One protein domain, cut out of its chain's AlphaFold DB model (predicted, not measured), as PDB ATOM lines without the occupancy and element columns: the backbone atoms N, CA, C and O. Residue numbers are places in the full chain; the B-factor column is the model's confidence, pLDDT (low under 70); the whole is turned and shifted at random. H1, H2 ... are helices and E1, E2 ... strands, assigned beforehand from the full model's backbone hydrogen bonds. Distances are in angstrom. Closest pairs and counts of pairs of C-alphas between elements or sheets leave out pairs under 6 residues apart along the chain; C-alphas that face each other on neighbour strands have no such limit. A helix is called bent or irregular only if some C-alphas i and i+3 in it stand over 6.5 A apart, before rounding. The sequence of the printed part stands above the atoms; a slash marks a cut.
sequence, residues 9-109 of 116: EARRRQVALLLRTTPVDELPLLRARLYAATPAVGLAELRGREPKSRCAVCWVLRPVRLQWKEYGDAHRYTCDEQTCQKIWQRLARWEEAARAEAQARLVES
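Overview. This is residues 9 to 109 of the 116 residues of an uncharacterized protein of Vitiosangium sp. GDMCC 1.1324 (UniProt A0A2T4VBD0). One long helix, H4, has the helical hairpin H1 and H2 packed on it; the two small strand hairpins E1-E2 and E3-E4 and the short H3 form a loop-rich head, E4 touching H4 near its start. At the other end residues 103 to 109 of H4 stick out. The 101 printed residues hold, in chain order, H1, H2, H3, E1, E2, E3, E4 and H4, mostly helix; each two-stranded sheet is antiparallel. The whole is only just compact, close to loose, with a radius of gyration of the C-alphas of 15.3 A, and elongated, spanning 55 by 29 by 21 A.

Along the chain. H1, residues 9 to 21, begins with C-alpha 9 at (13.397, 8.340, -17.410) and is 18.4 A long. H2, residues 24 to 36, is 19.5 A long and irregular: C-alphas 25 and 28 are 7.3 A apart. H3 is residues 43 to 46, E1 52 to 54, E2 61 to 63, E3 67 to 69 and E4 77 to 79. H4, residues 82 to 109, runs 40.4 A to C-alpha 109 at (51.456, 19.705, -35.365).

Arrangement. H1 touches residues 83 to 91 of H4, the same way at a shallow tilt of 18 degrees; the closest C-alphas, of Ala 16 and Ile 87, are 6.5 A apart. H2 touches residues 91 to 98 of H4, opposite ways at a steep tilt of 47 degrees, closest at the C-alphas of Asp 25 and Ala 98, 5.7 A. In the hairpin E1 and E2, N 53 and O 62 are 3.0 A apart; in E3 and E4, N 68 and O 78 are 2.8 A apart, both within hydrogen-bond range. Every O i to N i+4 pair is within range in H1 and H4, 7 of 9 in H2; H3 is too short for one.

Size, cuts and confidence. The C-alphas farthest apart, of Gly 48 and Ser 109, are 55.1 A apart. The printed part has no cut and no long link. The pLDDT is under 70 in residues 43 to 49 and 68 to 76.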
ATOM      1  N   GLU A   9      13.648   7.279 -16.431       93.00
ATOM      2  CA  GLU A   9      13.397   8.340 -17.410       93.00
ATOM      3  C   GLU A   9      14.052   9.670 -17.033       93.00
ATOM      4  O   GLU A   9      14.646  10.326 -17.890       93.00
ATOM      5  N   ALA A  10      13.992  10.054 -15.756       93.12
ATOM      6  CA  ALA A  10      14.634  11.268 -15.264       93.12
ATOM      7  C   ALA A  10      16.153  11.181 -15.448       93.12
ATOM      8  O   ALA A  10      16.782  12.115 -15.951       93.12
ATOM      9  N   ARG A  11      16.734  10.014 -15.146       94.19
ATOM     10  CA  ARG A  11      18.158   9.769 -15.362       94.19
ATOM     11  C   ARG A  11      18.529   9.809 -16.848       94.19
ATOM     12  O   ARG A  11      19.489  10.489 -17.201       94.19
ATOM     13  N   ARG A  12      17.748   9.180 -17.736       94.12
ATOM     14  CA  ARG A  12      17.962   9.256 -19.199       94.12
ATOM     15  C   ARG A  12      17.960  10.698 -19.701       94.12
ATOM     16  O   ARG A  12      18.841  11.062 -20.477       94.12
ATOM     17  N   ARG A  13      17.006  11.523 -19.250       94.44
ATOM     18  CA  ARG A  13      16.939  12.953 -19.606       94.44
ATOM     19  C   ARG A  13      18.188  13.700 -19.143       94.44
ATOM     20  O   ARG A  13      18.753  14.460 -19.924       94.44
ATOM     21  N   GLN A  14      18.660  13.435 -17.925       94.44
ATOM     22  CA  GLN A  14      19.897  14.023 -17.407       94.44
ATOM     23  C   GLN A  14      21.116  13.624 -18.250       94.44
ATOM     24  O   GLN A  14      21.904  14.486 -18.624       94.44
ATOM     25  N   VAL A  15      21.270  12.339 -18.589       93.62
ATOM     26  CA  VAL A  15      22.388  11.870 -19.430       93.62
ATOM     27  C   VAL A  15      22.317  12.477 -20.832       93.62
ATOM     28  O   VAL A  15      23.332  12.919 -21.357       93.62
ATOM     29  N   ALA A  16      21.123  12.557 -21.424       93.44
ATOM     30  CA  ALA A  16      20.932  13.198 -22.722       93.44
ATOM     31  C   ALA A  16      21.276  14.697 -22.691       93.44
ATOM     32  O   ALA A  16      21.852  15.208 -23.651       93.44
ATOM     33  N   LEU A  17      20.952  15.399 -21.600       94.31
ATOM     34  CA  LEU A  17      21.327  16.801 -21.412       94.31
ATOM     35  C   LEU A  17      22.845  16.961 -21.278       94.31
ATOM     36  O   LEU A  17      23.417  17.802 -21.968       94.31
ATOM     37  N   LEU A  18      23.493  16.135 -20.451       93.94
ATOM     38  CA  LEU A  18      24.951  16.131 -20.304       93.94
ATOM     39  C   LEU A  18      25.627  15.902 -21.653       93.94
ATOM     40  O   LEU A  18      26.481  16.683 -22.047       93.94
ATOM     41  N   LEU A  19      25.174  14.903 -22.411       91.31
ATOM     42  CA  LEU A  19      25.703  14.622 -23.742       91.31
ATOM     43  C   LEU A  19      25.596  15.837 -24.672       91.31
ATOM     44  O   LEU A  19      26.541  16.144 -25.380       91.31
ATOM     45  N   ARG A  20      24.460  16.547 -24.670       91.44
ATOM     46  CA  ARG A  20      24.240  17.722 -25.533       91.44
ATOM     47  C   ARG A  20      25.034  18.964 -25.131       91.44
ATOM     48  O   ARG A  20      25.180  19.848 -25.965       91.44
ATOM     49  N   THR A  21      25.426  19.068 -23.867       93.44
ATOM     50  CA  THR A  21      26.061  20.269 -23.297       93.44
ATOM     51  C   THR A  21      27.558  20.100 -23.077       93.44
ATOM     52  O   THR A  21      28.255  21.095 -22.921       93.44
ATOM     53  N   THR A  22      28.053  18.861 -23.082       91.88
ATOM     54  CA  THR A  22      29.479  18.566 -22.932       91.88
ATOM     55  C   THR A  22      30.202  18.841 -24.254       91.88
ATOM     56  O   THR A  22      29.742  18.352 -25.293       91.88
ATOM     57  N   PRO A  23      31.315  19.593 -24.232       90.38
ATOM     58  CA  PRO A  23      32.194  19.750 -25.385       90.38
ATOM     59  C   PRO A  23      32.637  18.399 -25.962       90.38
ATOM     60  O   PRO A  23      32.788  17.417 -25.235       90.38
ATOM     61  N   VAL A  24      32.826  18.333 -27.281       87.19
ATOM     62  CA  VAL A  24      33.108  17.073 -27.996       87.19
ATOM     63  C   VAL A  24      34.417  16.422 -27.522       87.19
ATOM     64  O   VAL A  24      34.490  15.201 -27.385       87.19
ATOM     65  N   ASP A  25      35.416  17.234 -27.192       83.38
ATOM     66  CA  ASP A  25      36.714  16.847 -26.631       83.38
ATOM     67  C   ASP A  25      36.630  16.304 -25.191       83.38
ATOM     68  O   ASP A  25      37.449  15.476 -24.792       83.38
ATOM     69  N   GLU A  26      35.597  16.676 -24.432       88.06
ATOM     70  CA  GLU A  26      35.358  16.185 -23.068       88.06
ATOM     71  C   GLU A  26      34.462  14.933 -23.003       88.06
ATOM     72  O   GLU A  26      34.243  14.363 -21.927       88.06
ATOM     73  N   LEU A  27      33.943  14.449 -24.135       86.94
ATOM     74  CA  LEU A  27      33.053  13.281 -24.163       86.94
ATOM     75  C   LEU A  27      33.664  11.999 -23.569       86.94
ATOM     76  O   LEU A  27      32.953  11.335 -22.802       86.94
ATOM     77  N   PRO A  28      34.956  11.670 -23.790       84.88
ATOM     78  CA  PRO A  28      35.584  10.526 -23.126       84.88
ATOM     79  C   PRO A  28      35.553  10.634 -21.594       84.88
ATOM     80  O   PRO A  28      35.344   9.637 -20.892       84.88
ATOM     81  N   LEU A  29      35.710  11.852 -21.061       87.19
ATOM     82  CA  LEU A  29      35.633  12.125 -19.628       87.19
ATOM     83  C   LEU A  29      34.195  11.986 -19.116       87.19
ATOM     84  O   LEU A  29      33.977  11.378 -18.064       87.19
ATOM     85  N   LEU A  30      33.206  12.492 -19.861       89.44
ATOM     86  CA  LEU A  30      31.794  12.282 -19.542       89.44
ATOM     87  C   LEU A  30      31.471  10.787 -19.464       89.44
ATOM     88  O   LEU A  30      30.861  10.349 -18.486       89.44
ATOM     89  N   ARG A  31      31.915   9.989 -20.441       87.56
ATOM     90  CA  ARG A  31      31.701   8.536 -20.448       87.56
ATOM     91  C   ARG A  31      32.267   7.874 -19.197       87.56
ATOM     92  O   ARG A  31      31.558   7.121 -18.525       87.56
ATOM     93  N   ALA A  32      33.514   8.187 -18.845       85.94
ATOM     94  CA  ALA A  32      34.151   7.671 -17.635       85.94
ATOM     95  C   ALA A  32      33.378   8.063 -16.361       85.94
ATOM     96  O   ALA A  32      33.129   7.215 -15.501       85.94
ATOM     97  N   ARG A  33      32.923   9.320 -16.268       89.38
ATOM     98  CA  ARG A  33      32.126   9.824 -15.140       89.38
ATOM     99  C   ARG A  33      30.759   9.147 -15.030       89.38
ATOM    100  O   ARG A  33      30.332   8.849 -13.920       89.38
ATOM    101  N   LEU A  34      30.082   8.866 -16.146       89.75
ATOM    102  CA  LEU A  34      28.805   8.139 -16.141       89.75
ATOM    103  C   LEU A  34      28.965   6.725 -15.573       89.75
ATOM    104  O   LEU A  34      28.141   6.294 -14.763       89.75
ATOM    105  N   TYR A  35      30.042   6.029 -15.943       86.62
ATOM    106  CA  TYR A  35      30.354   4.719 -15.381       86.62
ATOM    107  C   TYR A  35      30.708   4.796 -13.895       86.62
ATOM    108  O   TYR A  35      30.120   4.062 -13.107       86.62
ATOM    109  N   ALA A  36      31.586   5.717 -13.492       86.62
ATOM    110  CA  ALA A  36      31.964   5.895 -12.088       86.62
ATOM    111  C   ALA A  36      30.771   6.273 -11.190       86.62
ATOM    112  O   ALA A  36      30.687   5.837 -10.047       86.62
ATOM    113  N   ALA A  37      29.818   7.046 -11.719       88.62
ATOM    114  CA  ALA A  37      28.596   7.422 -11.016       88.62
ATOM    115  C   ALA A  37      27.530   6.312 -10.996       88.62
ATOM    116  O   ALA A  37      26.473   6.502 -10.395       88.62
ATOM    117  N   THR A  38      27.749   5.183 -11.679       88.56
ATOM    118  CA  THR A  38      26.787   4.076 -11.693       88.56
ATOM    119  C   THR A  38      26.770   3.406 -10.321       88.56
ATOM    120  O   THR A  38      27.788   2.851  -9.909       88.56
ATOM    121  N   PRO A  39      25.635   3.424  -9.597       87.31
ATOM    122  CA  PRO A  39      25.596   2.903  -8.238       87.31
ATOM    123  C   PRO A  39      25.952   1.414  -8.204       87.31
ATOM    124  O   PRO A  39      25.384   0.621  -8.964       87.31
ATOM    125  N   ALA A  40      26.846   1.026  -7.293       82.19
ATOM    126  CA  ALA A  40      27.240  -0.367  -7.102       82.19
ATOM    127  C   ALA A  40      26.038  -1.234  -6.697       82.19
ATOM    128  O   ALA A  40      25.189  -0.813  -5.907       82.19
ATOM    129  N   VAL A  41      25.948  -2.441  -7.254       78.12
ATOM    130  CA  VAL A  41      24.884  -3.393  -6.914       78.12
ATOM    131  C   VAL A  41      25.172  -3.966  -5.530       78.12
ATOM    132  O   VAL A  41      26.234  -4.545  -5.309       78.12
ATOM    133  N   GLY A  42      24.245  -3.791  -4.589       71.12
ATOM    134  CA  GLY A  42      24.408  -4.312  -3.236       71.12
ATOM    135  C   GLY A  42      24.288  -5.836  -3.195       71.12
ATOM    136  O   GLY A  42      23.563  -6.436  -3.988       71.12
ATOM    137  N   LEU A  43      24.927  -6.479  -2.211       61.66
ATOM    138  CA  LEU A  43      24.840  -7.935  -2.001       61.66
ATOM    139  C   LEU A  43      23.389  -8.439  -1.874       61.66
ATOM    140  O   LEU A  43      23.067  -9.530  -2.339       61.66
ATOM    141  N   ALA A  44      22.496  -7.637  -1.288       62.47
ATOM    142  CA  ALA A  44      21.071  -7.958  -1.184       62.47
ATOM    143  C   ALA A  44      20.374  -8.053  -2.558       62.47
ATOM    144  O   ALA A  44      19.472  -8.868  -2.734       62.47
ATOM    145  N   GLU A  45      20.820  -7.266  -3.540       64.75
ATOM    146  CA  GLU A  45      20.265  -7.214  -4.901       64.75
ATOM    147  C   GLU A  45      20.802  -8.347  -5.803       64.75
ATOM    148  O   GLU A  45      20.218  -8.654  -6.848       64.75
ATOM    149  N   LEU A  46      21.892  -8.996  -5.375       64.25
ATOM    150  CA  LEU A  46      22.528 -10.146  -6.028       64.25
ATOM    151  C   LEU A  46      21.975 -11.501  -5.555       64.25
ATOM    152  O   LEU A  46      22.447 -12.546  -6.003       64.25
ATOM    153  N   ARG A  47      20.975 -11.525  -4.659       58.41
ATOM    154  CA  ARG A  47      20.357 -12.778  -4.197       58.41
ATOM    155  C   ARG A  47      19.659 -13.487  -5.367       58.41
ATOM    156  O   ARG A  47      18.577 -13.092  -5.790       58.41
ATOM    157  N   GLY A  48      20.304 -14.535  -5.885       57.56
ATOM    158  CA  GLY A  48      19.807 -15.386  -6.969       57.56
ATOM    159  C   GLY A  48      20.773 -15.454  -8.151       57.56
ATOM    160  O   GLY A  48      20.650 -14.639  -9.051       57.56
ATOM    161  N   ARG A  49      21.694 -16.432  -8.100       65.44
ATOM    162  CA  ARG A  49      22.600 -17.067  -9.101       65.44
ATOM    163  C   ARG A  49      23.088 -16.329 -10.372       65.44
ATOM    164  O   ARG A  49      24.164 -16.678 -10.840       65.44
ATOM    165  N   GLU A  50      22.374 -15.371 -10.951       75.31
ATOM    166  CA  GLU A  50      22.761 -14.669 -12.180       75.31
ATOM    167  C   GLU A  50      23.413 -13.305 -11.870       75.31
ATOM    168  O   GLU A  50      22.834 -12.508 -11.123       75.31
ATOM    169  N   PRO A  51      24.593 -12.988 -12.446       77.94
ATOM    170  CA  PRO A  51      25.231 -11.691 -12.258       77.94
ATOM    171  C   PRO A  51      24.369 -10.573 -12.855       77.94
ATOM    172  O   PRO A  51      23.945 -10.624 -14.015       77.94
ATOM    173  N   LYS A  52      24.134  -9.530 -12.055       82.62
ATOM    174  CA  LYS A  52      23.378  -8.335 -12.441       82.62
ATOM    175  C   LYS A  52      24.260  -7.103 -12.337       82.62
ATOM    176  O   LYS A  52      25.131  -7.027 -11.474       82.62
ATOM    177  N   SER A  53      23.989  -6.117 -13.179       84.88
ATOM    178  CA  SER A  53      24.627  -4.807 -13.096       84.88
ATOM    179  C   SER A  53      23.615  -3.696 -13.387       84.88
ATOM    180  O   SER A  53      22.546  -3.948 -13.954       84.88
ATOM    181  N   ARG A  54      23.929  -2.456 -13.007       88.19
ATOM    182  CA  ARG A  54      23.119  -1.293 -13.383       88.19
ATOM    183  C   ARG A  54      23.575  -0.737 -14.727       88.19
ATOM    184  O   ARG A  54      24.764  -0.601 -14.982       88.19
ATOM    185  N   CYS A  55      22.611  -0.365 -15.562       88.81
ATOM    186  CA  CYS A  55      22.883   0.379 -16.791       88.81
ATOM    187  C   CYS A  55      23.468   1.763 -16.468       88.81
ATOM    188  O   CYS A  55      22.873   2.498 -15.680       88.81
ATOM    189  N   ALA A  56      24.553   2.169 -17.128       89.06
ATOM    190  CA  ALA A  56      25.184   3.475 -16.905       89.06
ATOM    191  C   ALA A  56      24.285   4.672 -17.276       89.06
ATOM    192  O   ALA A  56      24.442   5.775 -16.744       89.06
ATOM    193  N   VAL A  57      23.304   4.450 -18.159       90.81
ATOM    194  CA  VAL A  57      22.385   5.488 -18.648       90.81
ATOM    195  C   VAL A  57      21.132   5.624 -17.791       90.81
ATOM    196  O   VAL A  57      20.704   6.741 -17.528       90.81
ATOM    197  N   CYS A  58      20.501   4.519 -17.386       92.12
ATOM    198  CA  CYS A  58      19.202   4.557 -16.701       92.12
ATOM    199  C   CYS A  58      19.217   3.990 -15.279       92.12
ATOM    200  O   CYS A  58      18.179   3.995 -14.626       92.12
ATOM    201  N   TRP A  59      20.357   3.466 -14.821       91.94
ATOM    202  CA  TRP A  59      20.561   2.827 -13.514       91.94
ATOM    203  C   TRP A  59      19.637   1.647 -13.184       91.94
ATOM    204  O   TRP A  59      19.687   1.115 -12.078       91.94
ATOM    205  N   VAL A  60      18.845   1.167 -14.143       90.50
ATOM    206  CA  VAL A  60      18.034  -0.036 -13.959       90.50
ATOM    207  C   VAL A  60      18.955  -1.243 -13.810       90.50
ATOM    208  O   VAL A  60      19.854  -1.455 -14.631       90.50
ATOM    209  N   LEU A  61      18.708  -2.030 -12.764       87.81
ATOM    210  CA  LEU A  61      19.379  -3.299 -12.529       87.81
ATOM    211  C   LEU A  61      18.879  -4.329 -13.547       87.81
ATOM    212  O   LEU A  61      17.683  -4.619 -13.613       87.81
ATOM    213  N   ARG A  62      19.790  -4.885 -14.345       86.44
ATOM    214  CA  ARG A  62      19.479  -5.918 -15.339       86.44
ATOM    215  C   ARG A  62      20.470  -7.081 -15.224       86.44
ATOM    216  O   ARG A  62      21.607  -6.867 -14.797       86.44
ATOM    217  N   PRO A  63      20.065  -8.299 -15.615       84.19
ATOM    218  CA  PRO A  63      21.002  -9.383 -15.884       84.19
ATOM    219  C   PRO A  63      22.087  -8.947 -16.869       84.19
ATOM    220  O   PRO A  63      21.776  -8.305 -17.874       84.19
ATOM    221  N   VAL A  64      23.339  -9.336 -16.621       81.25
ATOM    222  CA  VAL A  64      24.479  -8.960 -17.478       81.25
ATOM    223  C   VAL A  64      24.302  -9.441 -18.926       81.25
ATOM    224  O   VAL A  64      24.756  -8.772 -19.849       81.25
ATOM    225  N   ARG A  65      23.588 -10.551 -19.156       79.38
ATOM    226  CA  ARG A  65      23.280 -11.051 -20.512       79.38
ATOM    227  C   ARG A  65      22.351 -10.145 -21.331       79.38
ATOM    228  O   ARG A  65      22.336 -10.259 -22.547       79.38
ATOM    229  N   LEU A  66      21.570  -9.279 -20.678       78.81
ATOM    230  CA  LEU A  66      20.669  -8.305 -21.322       78.81
ATOM    231  C   LEU A  66      21.328  -6.925 -21.462       78.81
ATOM    232  O   LEU A  66      20.664  -5.904 -21.652       78.81
ATOM    233  N   GLN A  67      22.644  -6.869 -21.283       76.88
ATOM    234  CA  GLN A  67      23.407  -5.640 -21.342       76.88
ATOM    235  C   GLN A  67      24.429  -5.726 -22.456       76.88
ATOM    236  O   GLN A  67      25.137  -6.717 -22.625       76.88
ATOM    237  N   TRP A  68      24.507  -4.642 -23.206       69.50
ATOM    238  CA  TRP A  68      25.524  -4.444 -24.206       69.50
ATOM    239  C   TRP A  68      26.853  -4.140 -23.502       69.50
ATOM    240  O   TRP A  68      26.963  -3.166 -22.748       69.50
ATOM    241  N   LYS A  69      27.837  -5.025 -23.707       64.00
ATOM    242  CA  LYS A  69      29.215  -4.854 -23.242       64.00
ATOM    243  C   LYS A  69      29.983  -4.084 -24.302       64.00
ATOM    244  O   LYS A  69      30.131  -4.567 -25.419       64.00
ATOM    245  N   GLU A  70      30.472  -2.907 -23.943       51.88
ATOM    246  CA  GLU A  70      31.243  -2.085 -24.875       51.88
ATOM    247  C   GLU A  70      32.746  -2.405 -24.832       51.88
ATOM    248  O   GLU A  70      33.445  -2.163 -25.808       51.88
ATOM    249  N   TYR A  71      33.259  -2.952 -23.722       48.03
ATOM    250  CA  TYR A  71      34.691  -3.198 -23.526       48.03
ATOM    251  C   TYR A  71      34.940  -4.469 -22.707       48.03
ATOM    252  O   TYR A  71      34.292  -4.685 -21.684       48.03
ATOM    253  N   GLY A  72      35.894  -5.289 -23.157       41.84
ATOM    254  CA  GLY A  72      36.252  -6.579 -22.557       41.84
ATOM    255  C   GLY A  72      36.742  -6.523 -21.104       41.84
ATOM    256  O   GLY A  72      36.585  -7.518 -20.407       41.84
ATOM    257  N   ASP A  73      37.227  -5.371 -20.623       42.12
ATOM    258  CA  ASP A  73      37.979  -5.295 -19.353       42.12
ATOM    259  C   ASP A  73      37.346  -4.469 -18.230       42.12
ATOM    260  O   ASP A  73      37.867  -4.422 -17.119       42.12
ATOM    261  N   ALA A  74      36.209  -3.815 -18.453       52.41
ATOM    262  CA  ALA A  74      35.572  -3.042 -17.394       52.41
ATOM    263  C   ALA A  74      34.080  -3.323 -17.385       52.41
ATOM    264  O   ALA A  74      33.450  -3.326 -18.436       52.41
ATOM    265  N   HIS A  75      33.530  -3.542 -16.192       54.75
ATOM    266  CA  HIS A  75      32.112  -3.710 -15.859       54.75
ATOM    267  C   HIS A  75      31.253  -2.500 -16.284       54.75
ATOM    268  O   HIS A  75      30.674  -1.785 -15.470       54.75
ATOM    269  N   ARG A  76      31.220  -2.244 -17.589       68.75
ATOM    270  CA  ARG A  76      30.682  -1.083 -18.280       68.75
ATOM    271  C   ARG A  76      29.513  -1.570 -19.114       68.75
ATOM    272  O   ARG A  76      29.699  -2.235 -20.133       68.75
ATOM    273  N   TYR A  77      28.313  -1.287 -18.627       75.06
ATOM    274  CA  TYR A  77      27.095  -1.879 -19.152       75.06
ATOM    275  C   TYR A  77      26.084  -0.807 -19.538       75.06
ATOM    276  O   TYR A  77      25.706   0.042 -18.727       75.06
ATOM    277  N   THR A  78      25.574  -0.916 -20.758       84.25
ATOM    278  CA  THR A  78      24.370  -0.211 -21.205       84.25
ATOM    279  C   THR A  78      23.307  -1.263 -21.494       84.25
ATOM    280  O   THR A  78      23.604  -2.283 -22.106       84.25
ATOM    281  N   CYS A  79      22.074  -1.086 -21.018       86.19
ATOM    282  CA  CYS A  79      21.014  -2.054 -21.312       86.19
ATOM    283  C   CYS A  79      20.595  -2.022 -22.789       86.19
ATOM    284  O   CYS A  79      20.836  -1.048 -23.503       86.19
ATOM    285  N   ASP A  80      19.926  -3.088 -23.213       83.31
ATOM    286  CA  ASP A  80      19.328  -3.258 -24.540       83.31
ATOM    287  C   ASP A  80      18.154  -2.312 -24.848       83.31
ATOM    288  O   ASP A  80      17.662  -2.256 -25.973       83.31
ATOM    289  N   GLU A  81      17.713  -1.523 -23.870       89.12
ATOM    290  CA  GLU A  81      16.601  -0.606 -24.063       89.12
ATOM    291  C   GLU A  81      16.940   0.482 -25.088       89.12
ATOM    292  O   GLU A  81      17.927   1.213 -24.948       89.12
ATOM    293  N   GLN A  82      16.083   0.622 -26.103       89.00
ATOM    294  CA  GLN A  82      16.372   1.394 -27.314       89.00
ATOM    295  C   GLN A  82      16.812   2.838 -27.027       89.00
ATOM    296  O   GLN A  82      17.709   3.364 -27.684       89.00
ATOM    297  N   THR A  83      16.213   3.503 -26.036       89.44
ATOM    298  CA  THR A  83      16.599   4.872 -25.661       89.44
ATOM    299  C   THR A  83      18.008   4.927 -25.075       89.44
ATOM    300  O   THR A  83      18.773   5.827 -25.414       89.44
ATOM    301  N   CYS A  84      18.375   3.961 -24.227       90.44
ATOM    302  CA  CYS A  84      19.716   3.871 -23.655       90.44
ATOM    303  C   CYS A  84      20.750   3.600 -24.750       90.44
ATOM    304  O   CYS A  84      21.766   4.289 -24.803       90.44
ATOM    305  N   GLN A  85      20.445   2.681 -25.673       88.19
ATOM    306  CA  GLN A  85      21.293   2.403 -26.832       88.19
ATOM    307  C   GLN A  85      21.492   3.640 -27.712       88.19
ATOM    308  O   GLN A  85      22.624   3.970 -28.041       88.19
ATOM    309  N   LYS A  86      20.421   4.370 -28.049       90.06
ATOM    310  CA  LYS A  86      20.504   5.586 -28.879       90.06
ATOM    311  C   LYS A  86      21.377   6.669 -28.245       90.06
ATOM    312  O   LYS A  86      22.174   7.294 -28.944       90.06
ATOM    313  N   ILE A  87      21.235   6.895 -26.936       88.88
ATOM    314  CA  ILE A  87      22.085   7.839 -26.191       88.88
ATOM    315  C   ILE A  87      23.543   7.384 -26.277       88.88
ATOM    316  O   ILE A  87      24.420   8.181 -26.606       88.88
ATOM    317  N   TRP A  88      23.790   6.096 -26.053       86.81
ATOM    318  CA  TRP A  88      25.142   5.559 -26.016       86.81
ATOM    319  C   TRP A  88      25.832   5.545 -27.382       86.81
ATOM    320  O   TRP A  88      26.951   6.021 -27.517       86.81
ATOM    321  N   GLN A  89      25.139   5.108 -28.433       87.56
ATOM    322  CA  GLN A  89      25.634   5.155 -29.812       87.56
ATOM    323  C   GLN A  89      25.927   6.586 -30.276       87.56
ATOM    324  O   GLN A  89      26.805   6.809 -31.107       87.56
ATOM    325  N   ARG A  90      25.178   7.578 -29.784       88.75
ATOM    326  CA  ARG A  90      25.460   8.989 -30.071       88.75
ATOM    327  C   ARG A  90      26.754   9.440 -29.397       88.75
ATOM    328  O   ARG A  90      27.577  10.036 -30.079       88.75
ATOM    329  N   LEU A  91      26.939   9.109 -28.118       87.06
ATOM    330  CA  LEU A  91      28.185   9.362 -27.395       87.06
ATOM    331  C   LEU A  91      29.379   8.706 -28.106       87.06
ATOM    332  O   LEU A  91      30.326   9.403 -28.444       87.06
ATOM    333  N   ALA A  92      29.291   7.412 -28.432       84.44
ATOM    334  CA  ALA A  92      30.362   6.675 -29.105       84.44
ATOM    335  C   ALA A  92      30.737   7.273 -30.473       84.44
ATOM    336  O   ALA A  92      31.917   7.429 -30.779       84.44
ATOM    337  N   ARG A  93      29.745   7.666 -31.288       87.06
ATOM    338  CA  ARG A  93      30.002   8.328 -32.581       87.06
ATOM    339  C   ARG A  93      30.712   9.668 -32.422       87.06
ATOM    340  O   ARG A  93      31.576   9.996 -33.224       87.06
ATOM    341  N   TRP A  94      30.330  10.451 -31.420       85.12
ATOM    342  CA  TRP A  94      30.954  11.745 -31.172       85.12
ATOM    343  C   TRP A  94      32.357  11.604 -30.578       85.12
ATOM    344  O   TRP A  94      33.241  12.353 -30.968       85.12
ATOM    345  N   GLU A  95      32.594  10.606 -29.723       84.50
ATOM    346  CA  GLU A  95      33.943  10.263 -29.255       84.50
ATOM    347  C   GLU A  95      34.865   9.825 -30.397       84.50
ATOM    348  O   GLU A  95      36.050  10.145 -30.382       84.50
ATOM    349  N   GLU A  96      34.353   9.069 -31.371       85.44
ATOM    350  CA  GLU A  96      35.133   8.676 -32.548       85.44
ATOM    351  C   GLU A  96      35.520   9.900 -33.384       85.44
ATOM    352  O   GLU A  96      36.684  10.056 -33.742       85.44
ATOM    353  N   ALA A  97      34.573  10.816 -33.615       82.50
ATOM    354  CA  ALA A  97      34.852  12.075 -34.300       82.50
ATOM    355  C   ALA A  97      35.884  12.929 -33.538       82.50
ATOM    356  O   ALA A  97      36.825  13.431 -34.148       82.50
ATOM    357  N   ALA A  98      35.757  13.023 -32.209       80.06
ATOM    358  CA  ALA A  98      36.705  13.733 -31.351       80.06
ATOM    359  C   ALA A  98      38.117  13.134 -31.434       80.06
ATOM    360  O   ALA A  98      39.101  13.863 -31.546       80.06
ATOM    361  N   ARG A  99      38.224  11.797 -31.402       81.88
ATOM    362  CA  ARG A  99      39.506  11.091 -31.537       81.88
ATOM    363  C   ARG A  99      40.128  11.314 -32.910       81.88
ATOM    364  O   ARG A  99      41.324  11.585 -32.972       81.88
ATOM    365  N   ALA A 100      39.336  11.251 -33.977       84.12
ATOM    366  CA  ALA A 100      39.809  11.515 -35.332       84.12
ATOM    367  C   ALA A 100      40.321  12.957 -35.487       84.12
ATOM    368  O   ALA A 100      41.393  13.172 -36.047       84.12
ATOM    369  N   GLU A 101      39.605  13.943 -34.940       82.00
ATOM    370  CA  GLU A 101      40.028  15.347 -34.973       82.00
ATOM    371  C   GLU A 101      41.297  15.584 -34.144       82.00
ATOM    372  O   GLU A 101      42.231  16.236 -34.611       82.00
ATOM    373  N   ALA A 102      41.378  15.016 -32.938       80.81
ATOM    374  CA  ALA A 102      42.576  15.098 -32.109       80.81
ATOM    375  C   ALA A 102      43.789  14.451 -32.796       80.81
ATOM    376  O   ALA A 102      44.882  15.013 -32.778       80.81
ATOM    377  N   GLN A 103      43.596  13.302 -33.451       84.00
ATOM    378  CA  GLN A 103      44.641  12.649 -34.233       84.00
ATOM    379  C   GLN A 103      45.076  13.515 -35.423       84.00
ATOM    380  O   GLN A 103      46.275  13.654 -35.650       84.00
ATOM    381  N   ALA A 104      44.137  14.137 -36.142       82.75
ATOM    382  CA  ALA A 104      44.451  15.046 -37.242       82.75
ATOM    383  C   ALA A 104      45.274  16.257 -36.769       82.75
ATOM    384  O   ALA A 104      46.301  16.560 -37.372       82.75
ATOM    385  N   ARG A 105      44.894  16.884 -35.645       80.88
ATOM    386  CA  ARG A 105      45.648  17.998 -35.037       80.88
ATOM    387  C   ARG A 105      47.052  17.584 -34.592       80.88
ATOM    388  O   ARG A 105      48.000  18.343 -34.773       80.88
ATOM    389  N   LEU A 106      47.203  16.385 -34.022       81.75
ATOM    390  CA  LEU A 106      48.515  15.844 -33.651       81.75
ATOM    391  C   LEU A 106      49.399  15.626 -34.883       81.75
ATOM    392  O   LEU A 106      50.560  16.020 -34.870       81.75
ATOM    393  N   VAL A 107      48.852  15.039 -35.953       83.31
ATOM    394  CA  VAL A 107      49.583  14.835 -37.214       83.31
ATOM    395  C   VAL A 107      49.994  16.174 -37.828       83.31
ATOM    396  O   VAL A 107      51.154  16.333 -38.197       83.31
ATOM    397  N   GLU A 108      49.094  17.157 -37.877       78.94
ATOM    398  CA  GLU A 108      49.389  18.500 -38.389       78.94
ATOM    399  C   GLU A 108      50.497  19.194 -37.580       78.94
ATOM    400  O   GLU A 108      51.459  19.697 -38.161       78.94
ATOM    401  N   SER A 109      50.424  19.143 -36.245       76.00
ATOM    402  CA  SER A 109      51.456  19.705 -35.365       76.00
ATOM    403  C   SER A 109      52.819  19.030 -35.542       76.00
ATOM    404  O   SER A 109      53.843  19.703 -35.435       76.00
TER     405      SER A 109